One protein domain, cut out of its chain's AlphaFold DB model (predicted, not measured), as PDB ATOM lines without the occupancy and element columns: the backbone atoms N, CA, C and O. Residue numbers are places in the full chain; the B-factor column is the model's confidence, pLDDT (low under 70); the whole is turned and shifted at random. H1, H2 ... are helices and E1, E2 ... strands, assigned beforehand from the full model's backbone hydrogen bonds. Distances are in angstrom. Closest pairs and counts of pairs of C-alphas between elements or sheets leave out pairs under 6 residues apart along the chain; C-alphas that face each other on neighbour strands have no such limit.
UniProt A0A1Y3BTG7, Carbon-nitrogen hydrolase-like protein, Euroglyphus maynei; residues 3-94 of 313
ATOM      1  N   PHE A   3      70.987 194.028 222.390       98.38
ATOM      2  CA  PHE A   3      70.747 192.739 221.749       98.38
ATOM      3  C   PHE A   3      70.908 192.839 220.226       98.38
ATOM      4  O   PHE A   3      69.922 192.967 219.499       98.38
ATOM      5  N   PRO A   4      72.157 192.829 219.723       98.38
ATOM      6  CA  PRO A   4      72.401 192.600 218.306       98.38
ATOM      7  C   PRO A   4      72.009 191.159 217.961       98.38
ATOM      8  O   PRO A   4      72.371 190.227 218.680       98.38
ATOM      9  N   THR A   5      71.260 190.972 216.880       97.88
ATOM     10  CA  THR A   5      70.729 189.660 216.512       97.88
ATOM     11  C   THR A   5      70.618 189.489 215.000       97.88
ATOM     12  O   THR A   5      70.578 190.454 214.238       97.88
ATOM     13  N   TRP A   6      70.575 188.231 214.577       97.50
ATOM     14  CA  TRP A   6      70.129 187.822 213.253       97.50
ATOM     15  C   TRP A   6      69.008 186.806 213.451       97.50
ATOM     16  O   TRP A   6      69.219 185.594 213.461       97.50
ATOM     17  N   TRP A   7      67.829 187.337 213.744       97.12
ATOM     18  CA  TRP A   7      66.651 186.559 214.083       97.12
ATOM     19  C   TRP A   7      65.914 186.137 212.818       97.12
ATOM     20  O   TRP A   7      65.675 186.964 211.941       97.12
ATOM     21  N   PHE A   8      65.512 184.872 212.762       95.44
ATOM     22  CA  PHE A   8      64.676 184.323 211.703       95.44
ATOM     23  C   PHE A   8      63.279 184.116 212.275       95.44
ATOM     24  O   PHE A   8      63.107 183.349 213.222       95.44
ATOM     25  N   ASP A   9      62.299 184.833 211.740       95.06
ATOM     26  CA  ASP A   9      60.936 184.792 212.241       95.06
ATOM     27  C   ASP A   9      60.330 183.397 212.093       95.06
ATOM     28  O   ASP A   9      60.363 182.797 211.014       95.06
ATOM     29  N   GLU A  10      59.709 182.919 213.168       93.50
ATOM     30  CA  GLU A  10      58.831 181.758 213.145       93.50
ATOM     31  C   GLU A  10      57.428 182.136 213.621       93.50
ATOM     32  O   GLU A  10      57.230 182.643 214.728       93.50
ATOM     33  N   THR A  11      56.425 181.867 212.796       91.50
ATOM     34  CA  THR A  11      55.025 182.122 213.137       91.50
ATOM     35  C   THR A  11      54.391 180.905 213.823       91.50
ATOM     36  O   THR A  11      54.760 179.764 213.530       91.50
ATOM     37  N   PRO A  12      53.435 181.119 214.750       92.50
ATOM     38  CA  PRO A  12      52.781 182.397 215.082       92.50
ATOM     39  C   PRO A  12      53.337 183.134 216.321       92.50
ATOM     40  O   PRO A  12      52.735 184.106 216.776       92.50
ATOM     41  N   MET A  13      54.427 182.655 216.929       93.00
ATOM     42  CA  MET A  13      54.815 183.067 218.293       93.00
ATOM     43  C   MET A  13      56.257 183.557 218.468       93.00
ATOM     44  O   MET A  13      56.583 184.119 219.512       93.00
ATOM     45  N   LEU A  14      57.116 183.365 217.468       95.00
ATOM     46  CA  LEU A  14      58.554 183.624 217.537       95.00
ATOM     47  C   LEU A  14      59.018 184.543 216.399       95.00
ATOM     48  O   LEU A  14      60.100 184.364 215.839       95.00
ATOM     49  N   SER A  15      58.223 185.560 216.059       95.69
ATOM     50  CA  SER A  15      58.754 186.684 215.282       95.69
ATOM     51  C   SER A  15      59.599 187.603 216.172       95.69
ATOM     52  O   SER A  15      59.337 187.737 217.372       95.69
ATOM     53  N   SER A  16      60.623 188.230 215.587       97.00
ATOM     54  CA  SER A  16      61.644 189.028 216.270       97.00
ATOM     55  C   SER A  16      61.010 190.037 217.226       97.00
ATOM     56  O   SER A  16      61.144 189.920 218.447       97.00
ATOM     57  N   SER A  17      60.225 190.972 216.682       96.31
ATOM     58  CA  SER A  17      59.629 192.044 217.476       96.31
ATOM     59  C   SER A  17      58.629 191.533 218.515       96.31
ATOM     60  O   SER A  17      58.535 192.103 219.600       96.31
ATOM     61  N   GLN A  18      57.898 190.458 218.209       96.94
ATOM     62  CA  GLN A  18      56.904 189.860 219.103       96.94
ATOM     63  C   GLN A  18      57.556 189.274 220.344       96.94
ATOM     64  O   GLN A  18      57.193 189.634 221.466       96.94
ATOM     65  N   TYR A  19      58.528 188.386 220.143       97.69
ATOM     66  CA  TYR A  19      59.154 187.682 221.248       97.69
ATOM     67  C   TYR A  19      60.055 188.612 222.065       97.69
ATOM     68  O   TYR A  19      60.038 188.562 223.291       97.69
ATOM     69  N   GLN A  20      60.788 189.516 221.411       98.25
ATOM     70  CA  GLN A  20      61.661 190.475 222.094       98.25
ATOM     71  C   GLN A  20      60.866 191.465 222.955       98.25
ATOM     72  O   GLN A  20      61.255 191.715 224.098       98.25
ATOM     73  N   MET A  21      59.720 191.957 222.465       97.75
ATOM     74  CA  MET A  21      58.782 192.752 223.266       97.75
ATOM     75  C   MET A  21      58.301 191.959 224.484       97.75
ATOM     76  O   MET A  21      58.430 192.421 225.619       97.75
ATOM     77  N   ALA A  22      57.771 190.754 224.257       97.88
ATOM     78  CA  ALA A  22      57.218 189.919 225.318       97.88
ATOM     79  C   ALA A  22      58.274 189.576 226.383       97.88
ATOM     80  O   ALA A  22      57.995 189.642 227.583       97.88
ATOM     81  N   TRP A  23      59.507 189.292 225.958       98.00
ATOM     82  CA  TRP A  23      60.642 189.020 226.833       98.00
ATOM     83  C   TRP A  23      61.052 190.250 227.647       98.00
ATOM     84  O   TRP A  23      61.223 190.142 228.864       98.00
ATOM     85  N   ALA A  24      61.176 191.425 227.023       97.75
ATOM     86  CA  ALA A  24      61.532 192.663 227.722       97.75
ATOM     87  C   ALA A  24      60.491 193.022 228.792       97.75
ATOM     88  O   ALA A  24      60.840 193.373 229.923       97.75
ATOM     89  N   PHE A  25      59.209 192.865 228.451       95.88
ATOM     90  CA  PHE A  25      58.086 193.127 229.347       95.88
ATOM     91  C   PHE A  25      58.048 192.118 230.497       95.88
ATOM     92  O   PHE A  25      57.922 192.513 231.654       95.88
ATOM     93  N   GLY A  26      58.208 190.825 230.198       94.94
ATOM     94  CA  GLY A  26      58.207 189.757 231.201       94.94
ATOM     95  C   GLY A  26      59.374 189.845 232.186       94.94
ATOM     96  O   GLY A  26      59.193 189.593 233.373       94.94
ATOM     97  N   ASN A  27      60.555 190.264 231.722       95.75
ATOM     98  CA  ASN A  27      61.736 190.439 232.577       95.75
ATOM     99  C   ASN A  27      61.827 191.833 233.214       95.75
ATOM    100  O   ASN A  27      62.724 192.090 234.018       95.75
ATOM    101  N   ASN A  28      60.899 192.734 232.884       94.44
ATOM    102  CA  ASN A  28      60.851 194.084 233.426       94.44
ATOM    103  C   ASN A  28      62.172 194.855 233.205       94.44
ATOM    104  O   ASN A  28      62.745 195.429 234.144       94.44
ATOM    105  N   VAL A  29      62.677 194.814 231.963       96.06
ATOM    106  CA  VAL A  29      63.932 195.448 231.525       96.06
ATOM    107  C   VAL A  29      63.739 196.256 230.247       96.06
ATOM    108  O   VAL A  29      62.892 195.939 229.416       96.06
ATOM    109  N   THR A  30      64.580 197.268 230.050       97.44
ATOM    110  CA  THR A  30      64.728 197.909 228.740       97.44
ATOM    111  C   THR A  30      65.592 197.034 227.832       97.44
ATOM    112  O   THR A  30      66.726 196.694 228.195       97.44
ATOM    113  N   LEU A  31      65.093 196.706 226.643       98.25
ATOM    114  CA  LEU A  31      65.795 195.963 225.597       98.25
ATOM    115  C   LEU A  31      65.939 196.834 224.344       98.25
ATOM    116  O   LEU A  31      64.945 197.324 223.819       98.25
ATOM    117  N   LEU A  32      67.170 197.007 223.866       98.50
ATOM    118  CA  LEU A  32      67.473 197.613 222.570       98.50
ATOM    119  C   LEU A  32      67.906 196.479 221.645       98.50
ATOM    120  O   LEU A  32      69.016 195.959 221.793       98.50
ATOM    121  N   ALA A  33      67.021 196.074 220.742       98.50
ATOM    122  CA  ALA A  33      67.269 194.992 219.805       98.50
ATOM    123  C   ALA A  33      67.533 195.537 218.402       98.50
ATOM    124  O   ALA A  33      66.735 196.296 217.848       98.50
ATOM    125  N   SER A  34      68.657 195.120 217.829       98.31
ATOM    126  CA  SER A  34      69.058 195.466 216.468       98.31
ATOM    127  C   SER A  34      69.165 194.177 215.669       98.31
ATOM    128  O   SER A  34      70.077 193.382 215.890       98.31
ATOM    129  N   ASN A  35      68.186 193.954 214.795       97.94
ATOM    130  CA  ASN A  35      68.118 192.791 213.926       97.94
ATOM    131  C   ASN A  35      68.612 193.135 212.516       97.94
ATOM    132  O   ASN A  35      68.477 194.268 212.051       97.94
ATOM    133  N   ILE A  36      69.129 192.134 211.810       95.62
ATOM    134  CA  ILE A  36      69.409 192.235 210.378       95.62
ATOM    135  C   ILE A  36      68.092 192.431 209.608       95.62
ATOM    136  O   ILE A  36      67.092 191.771 209.897       95.62
ATOM    137  N   HIS A  37      68.096 193.302 208.594       92.94
ATOM    138  CA  HIS A  37      66.949 193.515 207.705       92.94
ATOM    139  C   HIS A  37      67.144 192.776 206.374       92.94
ATOM    140  O   HIS A  37      67.666 193.317 205.402       92.94
ATOM    141  N   ARG A  38      66.767 191.495 206.362       92.06
ATOM    142  CA  ARG A  38      66.797 190.585 205.206       92.06
ATOM    143  C   ARG A  38      65.519 189.754 205.176       92.06
ATOM    144  O   ARG A  38      65.463 188.627 205.680       92.06
ATOM    145  N   ILE A  39      64.471 190.340 204.606       90.31
ATOM    146  CA  ILE A  39      63.122 189.773 204.632       90.31
ATOM    147  C   ILE A  39      63.041 188.415 203.910       90.31
ATOM    148  O   ILE A  39      62.244 187.569 204.306       90.31
ATOM    149  N   GLU A  40      63.900 188.142 202.921       89.81
ATOM    150  CA  GLU A  40      63.926 186.877 202.167       89.81
ATOM    151  C   GLU A  40      64.291 185.646 202.991       89.81
ATOM    152  O   GLU A  40      63.999 184.529 202.578       89.81
ATOM    153  N   VAL A  41      64.935 185.841 204.142       91.50
ATOM    154  CA  VAL A  41      65.214 184.768 205.104       91.50
ATOM    155  C   VAL A  41      64.343 184.890 206.355       91.50
ATOM    156  O   VAL A  41      64.519 184.130 207.296       91.50
ATOM    157  N   GLY A  42      63.401 185.832 206.386       91.75
ATOM    158  CA  GLY A  42      62.570 186.104 207.558       91.75
ATOM    159  C   GLY A  42      63.250 186.905 208.647       91.75
ATOM    160  O   GLY A  42      62.848 186.827 209.801       91.75
ATOM    161  N   SER A  43      64.268 187.687 208.292       95.12
ATOM    162  CA  SER A  43      64.929 188.594 209.222       95.12
ATOM    163  C   SER A  43      64.397 190.009 209.039       95.12
ATOM    164  O   SER A  43      64.758 190.700 208.088       95.12
ATOM    165  N   ARG A  44      63.527 190.437 209.951       93.62
ATOM    166  CA  ARG A  44      63.051 191.821 210.095       93.62
ATOM    167  C   ARG A  44      62.724 192.097 211.558       93.62
ATOM    168  O   ARG A  44      62.818 191.204 212.397       93.62
ATOM    169  N   GLY A  45      62.325 193.322 211.881       95.44
ATOM    170  CA  GLY A  45      61.910 193.654 213.241       95.44
ATOM    171  C   GLY A  45      63.096 194.004 214.130       95.44
ATOM    172  O   GLY A  45      63.733 193.120 214.698       95.44
ATOM    173  N   SER A  46      63.362 195.302 214.247       97.94
ATOM    174  CA  SER A  46      64.225 195.889 215.279       97.94
ATOM    175  C   SER A  46      63.383 196.754 216.210       97.94
ATOM    176  O   SER A  46      62.306 197.214 215.816       97.94
ATOM    177  N   GLY A  47      63.862 197.032 217.421       97.75
ATOM    178  CA  GLY A  47      63.106 197.896 218.315       97.75
ATOM    179  C   GLY A  47      63.747 198.221 219.651       97.75
ATOM    180  O   GLY A  47      64.746 197.640 220.077       97.75
ATOM    181  N   ILE A  48      63.116 199.181 220.313       98.38
ATOM    182  CA  ILE A  48      63.390 199.610 221.675       98.38
ATOM    183  C   ILE A  48      62.151 199.251 222.489       98.38
ATOM    184  O   ILE A  48      61.063 199.749 222.212       98.38
ATOM    185  N   TYR A  49      62.309 198.374 223.478       97.31
ATOM    186  CA  TYR A  49      61.221 197.866 224.314       97.31
ATOM    187  C   TYR A  49      61.488 198.256 225.766       97.31
ATOM    188  O   TYR A  49      62.467 197.795 226.359       97.31
ATOM    189  N   VAL A  50      60.634 199.090 226.354       96.56
ATOM    190  CA  VAL A  50      60.769 199.551 227.741       96.56
ATOM    191  C   VAL A  50      59.865 198.701 228.627       96.56
ATOM    192  O   VAL A  50      58.708 199.031 228.872       96.56
ATOM    193  N   GLY A  51      60.397 197.575 229.109       95.00
ATOM    194  CA  GLY A  51      59.651 196.590 229.897       95.00
ATOM    195  C   GLY A  51      58.815 197.156 231.047       95.00
ATOM    196  O   GLY A  51      57.620 196.863 231.090       95.00
ATOM    197  N   PRO A  52      59.392 197.984 231.936       93.81
ATOM    198  CA  PRO A  52      58.655 198.524 233.081       93.81
ATOM    199  C   PRO A  52      57.470 199.415 232.727       93.81
ATOM    200  O   PRO A  52      56.486 199.419 233.460       93.81
ATOM    201  N   HIS A  53      57.536 200.124 231.600       93.44
ATOM    202  CA  HIS A  53      56.450 200.984 231.117       93.44
ATOM    203  C   HIS A  53      55.538 200.271 230.117       93.44
ATOM    204  O   HIS A  53      54.473 200.769 229.787       93.44
ATOM    205  N   ARG A  54      55.926 199.080 229.642       93.06
ATOM    206  CA  ARG A  54      55.239 198.343 228.568       93.06
ATOM    207  C   ARG A  54      55.071 199.170 227.287       93.06
ATOM    208  O   ARG A  54      54.144 198.938 226.517       93.06
ATOM    209  N   THR A  55      55.995 200.087 227.028       94.12
ATOM    210  CA  THR A  55      56.043 200.893 225.804       94.12
ATOM    211  C   THR A  55      57.109 200.362 224.853       94.12
ATOM    212  O   THR A  55      58.044 199.657 225.255       94.12
ATOM    213  N   LEU A  56      56.950 200.642 223.558       95.62
ATOM    214  CA  LEU A  56      57.887 200.188 222.537       95.62
ATOM    215  C   LEU A  56      57.909 201.088 221.298       95.62
ATOM    216  O   LEU A  56      56.897 201.674 220.923       95.62
ATOM    217  N   ALA A  57      59.055 201.106 220.626       96.50
ATOM    218  CA  ALA A  57      59.237 201.666 219.295       96.50
ATOM    219  C   ALA A  57      59.860 200.583 218.416       96.50
ATOM    220  O   ALA A  57      60.918 200.050 218.754       96.50
ATOM    221  N   THR A  58      59.201 200.213 217.321       95.62
ATOM    222  CA  THR A  58      59.640 199.098 216.473       95.62
ATOM    223  C   THR A  58      59.661 199.472 215.005       95.62
ATOM    224  O   THR A  58      58.806 200.200 214.511       95.62
ATOM    225  N   SER A  59      60.648 198.934 214.295       95.50
ATOM    226  CA  SER A  59      60.722 198.964 212.843       95.50
ATOM    227  C   SER A  59      60.429 197.565 212.314       95.50
ATOM    228  O   SER A  59      61.272 196.670 212.416       95.50
ATOM    229  N   LEU A  60      59.213 197.363 211.803       93.69
ATOM    230  CA  LEU A  60      58.712 196.077 211.316       93.69
ATOM    231  C   LEU A  60      58.045 196.251 209.946       93.69
ATOM    232  O   LEU A  60      56.847 196.510 209.845       93.69
ATOM    233  N   TYR A  61      58.840 196.100 208.888       91.38
ATOM    234  CA  TYR A  61      58.420 196.362 207.510       91.38
ATOM    235  C   TYR A  61      58.743 195.182 206.590       91.38
ATOM    236  O   TYR A  61      59.736 194.487 206.793       91.38
ATOM    237  N   ASP A  62      57.896 194.984 205.579       88.50
ATOM    238  CA  ASP A  62      58.046 193.974 204.514       88.50
ATOM    239  C   ASP A  62      58.587 194.590 203.220       88.50
ATOM    240  O   ASP A  62      58.161 194.261 202.114       88.50
ATOM    241  N   ASP A  63      59.504 195.538 203.363       88.00
ATOM    242  CA  ASP A  63      60.232 196.142 202.257       88.00
ATOM    243  C   ASP A  63      61.732 195.911 202.429       88.00
ATOM    244  O   ASP A  63      62.183 195.250 203.362       88.00
ATOM    245  N   SER A  64      62.521 196.447 201.509       84.06
ATOM    246  CA  SER A  64      63.968 196.301 201.532       84.06
ATOM    247  C   SER A  64      64.697 197.495 202.157       84.06
ATOM    248  O   SER A  64      65.899 197.636 201.948       84.06
ATOM    249  N   VAL A  65      63.983 198.380 202.861       88.69
ATOM    250  CA  VAL A  65      64.518 199.654 203.351       88.69
ATOM    251  C   VAL A  65      65.060 199.493 204.769       88.69
ATOM    252  O   VAL A  65      64.344 199.111 205.696       88.69
ATOM    253  N   GLU A  66      66.334 199.831 204.943       90.19
ATOM    254  CA  GLU A  66      66.979 199.896 206.253       90.19
ATOM    255  C   GLU A  66      66.512 201.111 207.048       90.19
ATOM    256  O   GLU A  66      66.244 202.180 206.495       90.19
ATOM    257  N   ARG A  67      66.402 200.949 208.369       94.25
ATOM    258  CA  ARG A  67      65.850 201.972 209.256       94.25
ATOM    259  C   ARG A  67      66.620 202.059 210.563       94.25
ATOM    260  O   ARG A  67      67.045 201.048 211.117       94.25
ATOM    261  N   LEU A  68      66.738 203.278 211.069       96.69
ATOM    262  CA  LEU A  68      67.223 203.598 212.399       96.69
ATOM    263  C   LEU A  68      66.022 203.916 213.293       96.69
ATOM    264  O   LEU A  68      65.192 204.747 212.935       96.69
ATOM    265  N   VAL A  69      65.943 203.264 214.452       97.69
ATOM    266  CA  VAL A  69      64.947 203.567 215.487       97.69
ATOM    267  C   VAL A  69      65.629 204.379 216.579       97.69
ATOM    268  O   VAL A  69      66.611 203.923 217.166       97.69
ATOM    269  N   ILE A  70      65.109 205.571 216.846       97.88
ATOM    270  CA  ILE A  70      65.565 206.469 217.911       97.88
ATOM    271  C   ILE A  70      64.407 206.644 218.889       97.88
ATOM    272  O   ILE A  70      63.260 206.738 218.464       97.88
ATOM    273  N   ALA A  71      64.691 206.658 220.190       97.25
ATOM    274  CA  ALA A  71      63.699 206.920 221.226       97.25
ATOM    275  C   ALA A  71      64.367 207.471 222.491       97.25
ATOM    276  O   ALA A  71      65.520 207.138 222.787       97.25
ATOM    277  N   ASN A  72      63.621 208.258 223.262       96.31
ATOM    278  CA  ASN A  72      63.981 208.627 224.625       96.31
ATOM    279  C   ASN A  72      63.707 207.449 225.564       96.31
ATOM    280  O   ASN A  72      62.637 206.852 225.544       96.31
ATOM    281  N   VAL A  73      64.682 207.097 226.404       95.56
ATOM    282  CA  VAL A  73      64.550 205.970 227.333       95.56
ATOM    283  C   VAL A  73      64.983 206.402 228.731       95.56
ATOM    284  O   VAL A  73      66.091 206.925 228.887       95.56
ATOM    285  N   PRO A  74      64.173 206.148 229.773       94.50
ATOM    286  CA  PRO A  74      64.561 206.453 231.143       94.50
ATOM    287  C   PRO A  74      65.781 205.622 231.564       94.50
ATOM    288  O   PRO A  74      65.842 204.410 231.356       94.50
ATOM    289  N   ILE A  75      66.735 206.262 232.243       93.12
ATOM    290  CA  ILE A  75      67.909 205.583 232.821       93.12
ATOM    291  C   ILE A  75      67.467 204.586 233.902       93.12
ATOM    292  O   ILE A  75      68.030 203.498 234.037       93.12
ATOM    293  N   LYS A  76      66.439 204.961 234.671       92.69
ATOM    294  CA  LYS A  76      65.879 204.171 235.766       92.69
ATOM    295  C   LYS A  76      64.368 203.981 235.587       92.69
ATOM    296  O   LYS A  76      63.585 204.560 236.334       92.69
ATOM    297  N   PRO A  77      63.931 203.133 234.644       89.81
ATOM    298  CA  PRO A  77      62.516 202.991 234.275       89.81
ATOM    299  C   PRO A  77      61.589 202.557 235.423       89.81
ATOM    300  O   PRO A  77      60.384 202.725 235.330       89.81
ATOM    301  N   ARG A  78      62.123 201.990 236.513       89.88
ATOM    302  CA  ARG A  78      61.328 201.611 237.698       89.88
ATOM    303  C   ARG A  78      61.128 202.754 238.696       89.88
ATOM    304  O   ARG A  78      60.242 202.668 239.536       89.88
ATOM    305  N   GLU A  79      61.980 203.776 238.639       91.44
ATOM    306  CA  GLU A  79      61.929 204.963 239.507       91.44
ATOM    307  C   GLU A  79      61.340 206.177 238.770       91.44
ATOM    308  O   GLU A  79      60.931 207.148 239.399       91.44
ATOM    309  N   THR A  80      61.325 206.143 237.438       89.12
ATOM    310  CA  THR A  80      60.833 207.220 236.581       89.12
ATOM    311  C   THR A  80      59.448 206.868 236.060       89.12
ATOM    312  O   THR A  80      59.279 205.821 235.437       89.12
ATOM    313  N   ASP A  81      58.474 207.742 236.305       88.25
ATOM    314  CA  ASP A  81      57.144 207.624 235.710       88.25
ATOM    315  C   ASP A  81      57.217 207.803 234.186       88.25
ATOM    316  O   ASP A  81      58.019 208.594 233.684       88.25
ATOM    317  N   GLU A  82      56.371 207.084 233.452       84.75
ATOM    318  CA  GLU A  82      56.292 207.157 231.989       84.75
ATOM    319  C   GLU A  82      55.996 208.593 231.531       84.75
ATOM    320  O   GLU A  82      56.598 209.083 230.578       84.75
ATOM    321  N   SER A  83      55.154 209.318 232.276       87.62
ATOM    322  CA  SER A  83      54.827 210.718 231.985       87.62
ATOM    323  C   SER A  83      56.035 211.665 232.056       87.62
ATOM    324  O   SER A  83      56.050 212.701 231.391       87.62
ATOM    325  N   ALA A  84      57.062 211.318 232.843       89.44
ATOM    326  CA  ALA A  84      58.263 212.128 233.025       89.44
ATOM    327  C   ALA A  84      59.327 211.877 231.944       89.44
ATOM    328  O   ALA A  84      60.201 212.719 231.735       89.44
ATOM    329  N   CYS A  85      59.276 210.725 231.275       89.94
ATOM    330  CA  CYS A  85      60.156 210.376 230.164       89.94
ATOM    331  C   CYS A  85      59.349 209.585 229.127       89.94
ATOM    332  O   CYS A  85      59.466 208.356 229.072       89.94
ATOM    333  N   PRO A  86      58.508 210.276 228.334       91.50
ATOM    334  CA  PRO A  86      57.784 209.633 227.250       91.50
ATOM    335  C   PRO A  86      58.778 209.053 226.242       91.50
ATOM    336  O   PRO A  86      59.872 209.588 226.046       91.50
ATOM    337  N   LEU A  87      58.395 207.945 225.604       92.69
ATOM    338  CA  LEU A  87      59.282 207.206 224.707       92.69
ATOM    339  C   LEU A  87      59.755 208.049 223.512       92.69
ATOM    340  O   LEU A  87      60.848 207.794 223.024       92.69
ATOM    341  N   ASP A  88      58.950 209.016 223.049       93.88
ATOM    342  CA  ASP A  88      59.240 209.955 221.952       93.88
ATOM    343  C   ASP A  88      60.161 209.365 220.881       93.88
ATOM    344  O   ASP A  88      61.372 209.601 220.855       93.88
ATOM    345  N   SER A  89      59.579 208.525 220.027       95.69
ATOM    346  CA  SER A  89      60.338 207.746 219.058       95.69
ATOM    347  C   SER A  89      60.253 208.292 217.641       95.69
ATOM    348  O   SER A  89      59.186 208.707 217.188       95.69
ATOM    349  N   GLU A  90      61.347 208.150 216.906       97.25
ATOM    350  CA  GLU A  90      61.451 208.435 215.481       97.25
ATOM    351  C   GLU A  90      62.015 207.217 214.742       97.25
ATOM    352  O   GLU A  90      62.896 206.509 215.242       97.25
ATOM    353  N   ILE A  91      61.505 206.972 213.534       97.31
ATOM    354  CA  ILE A  91      62.027 205.957 212.623       97.31
ATOM    355  C   ILE A  91      62.548 206.673 211.383       97.31
ATOM    356  O   ILE A  91      61.780 207.286 210.645       97.31
ATOM    357  N   ILE A  92      63.853 206.569 211.155       96.81
ATOM    358  CA  ILE A  92      64.548 207.233 210.056       96.81
ATOM    359  C   ILE A  92      64.945 206.178 209.030       96.81
ATOM    360  O   ILE A  92      65.614 205.205 209.369       96.81
ATOM    361  N   GLU A  93      64.557 206.364 207.771       94.56
ATOM    362  CA  GLU A  93      65.050 205.525 206.676       94.56
ATOM    363  C   GLU A  93      66.523 205.831 206.407       94.56
ATOM    364  O   GLU A  93      66.921 206.986 206.232       94.56
ATOM    365  N   VAL A  94      67.347 204.788 206.392       90.62
ATOM    366  CA  VAL A  94      68.781 204.902 206.150       90.62
ATOM    367  C   VAL A  94      69.026 204.745 204.649       90.62
ATOM    368  O   VAL A  94      68.657 203.715 204.076       90.62
TER     369      VAL A  94
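AT A GLANCE: This is residues 3 to 94 of the 313 residues of the protein "Carbon-nitrogen hydrolase-like protein" of Euroglyphus maynei (UniProt A0A1Y3BTG7). A four-stranded sheet, E1 E2 E3 E4, makes the middle slab of this domain, with the helix H1 over one face and the hairpin E5 and E6 over the part of the other face beside E3 and E4. The strands run nearly along the longest axis, with the loop around Glu 40 at one end and the loop of residues 72 to 88 at the other. The printed part has 92 residues with one named helix and six named strands, in the order E1 H1 E2 E3 E4 E5 E6; the larger sheet is mixed and the sheet E5 E6 is antiparallel. The class is mixed, helices and strands, with under half of the residues, 41 of 92, in named elements. The whole is compact, with a radius of gyration of the C-alphas of 13.2 A and spans of 41 by 27 by 18 A.

IN THESE COORDINATES: In the larger sheet, E2 is residues 30 to 35, 16.0 A long; E3 is residues 46 to 50, 13.4 A; E4 is residues 55 to 59, 13.9 A; and E1 is residues 3 to 5, 6.1 A, beginning with C-alpha 3 at (70.747, 192.739, 221.749). H1, residues 16 to 27, is 16.4 A long from C-alpha 16 at (61.644, 189.028, 216.270). E5 is residues 67 to 71, 13.1 A, and E6 is residues 89 to 93, 13.4 A, ending with C-alpha 93 at (65.050, 205.525, 206.676).

HOW THE PARTS SIT: E2, E3 and E4 form a meander, each strand the antiparallel neighbour of the one before. In the hairpin E2 and E3, N 33 and O 47 are 2.8 A apart, within hydrogen-bond range; in the hairpin E3 and E4, N 48 and O 57 are 2.8 A apart. The edge strand E1 is parallel to E2, with N 3 and O 32 at 2.8 A. E1, H1 and E2 make a strand-helix-strand unit, two parallel neighbour strands with a helix between, its crossover right-handed. H1 is on the sheet at a height of 8.1 A, two layers, over E2 and E3; it runs along the strands, at 18 degrees to E3 on the local plane. The closest C-alphas of H1 and E3 are those of Met 21 and Tyr 49, 5.8 A apart. In H1 every O i to N i+4 pair is within hydrogen-bond range. The two sheets form a sandwich, face to face, 10.4 A centre to centre where they face each other. The closest C-alphas of E4 and E6 are those of Ala 57 and Ser 89, 6.2 A apart. In the hairpin E5 and E6, N 68 and O 92 are 2.8 A apart. H1 is apart from E5 and E6.

THE WHOLE: The outline is elongated, but only just. The two C-alphas farthest apart, those of Glu 40 and Glu 79, are 41.5 A apart. The printed part has no cut. The link from E5 to E6, 17 residues, is long. The mean pLDDT of the printed part is 94.4, and no printed residue is under 70.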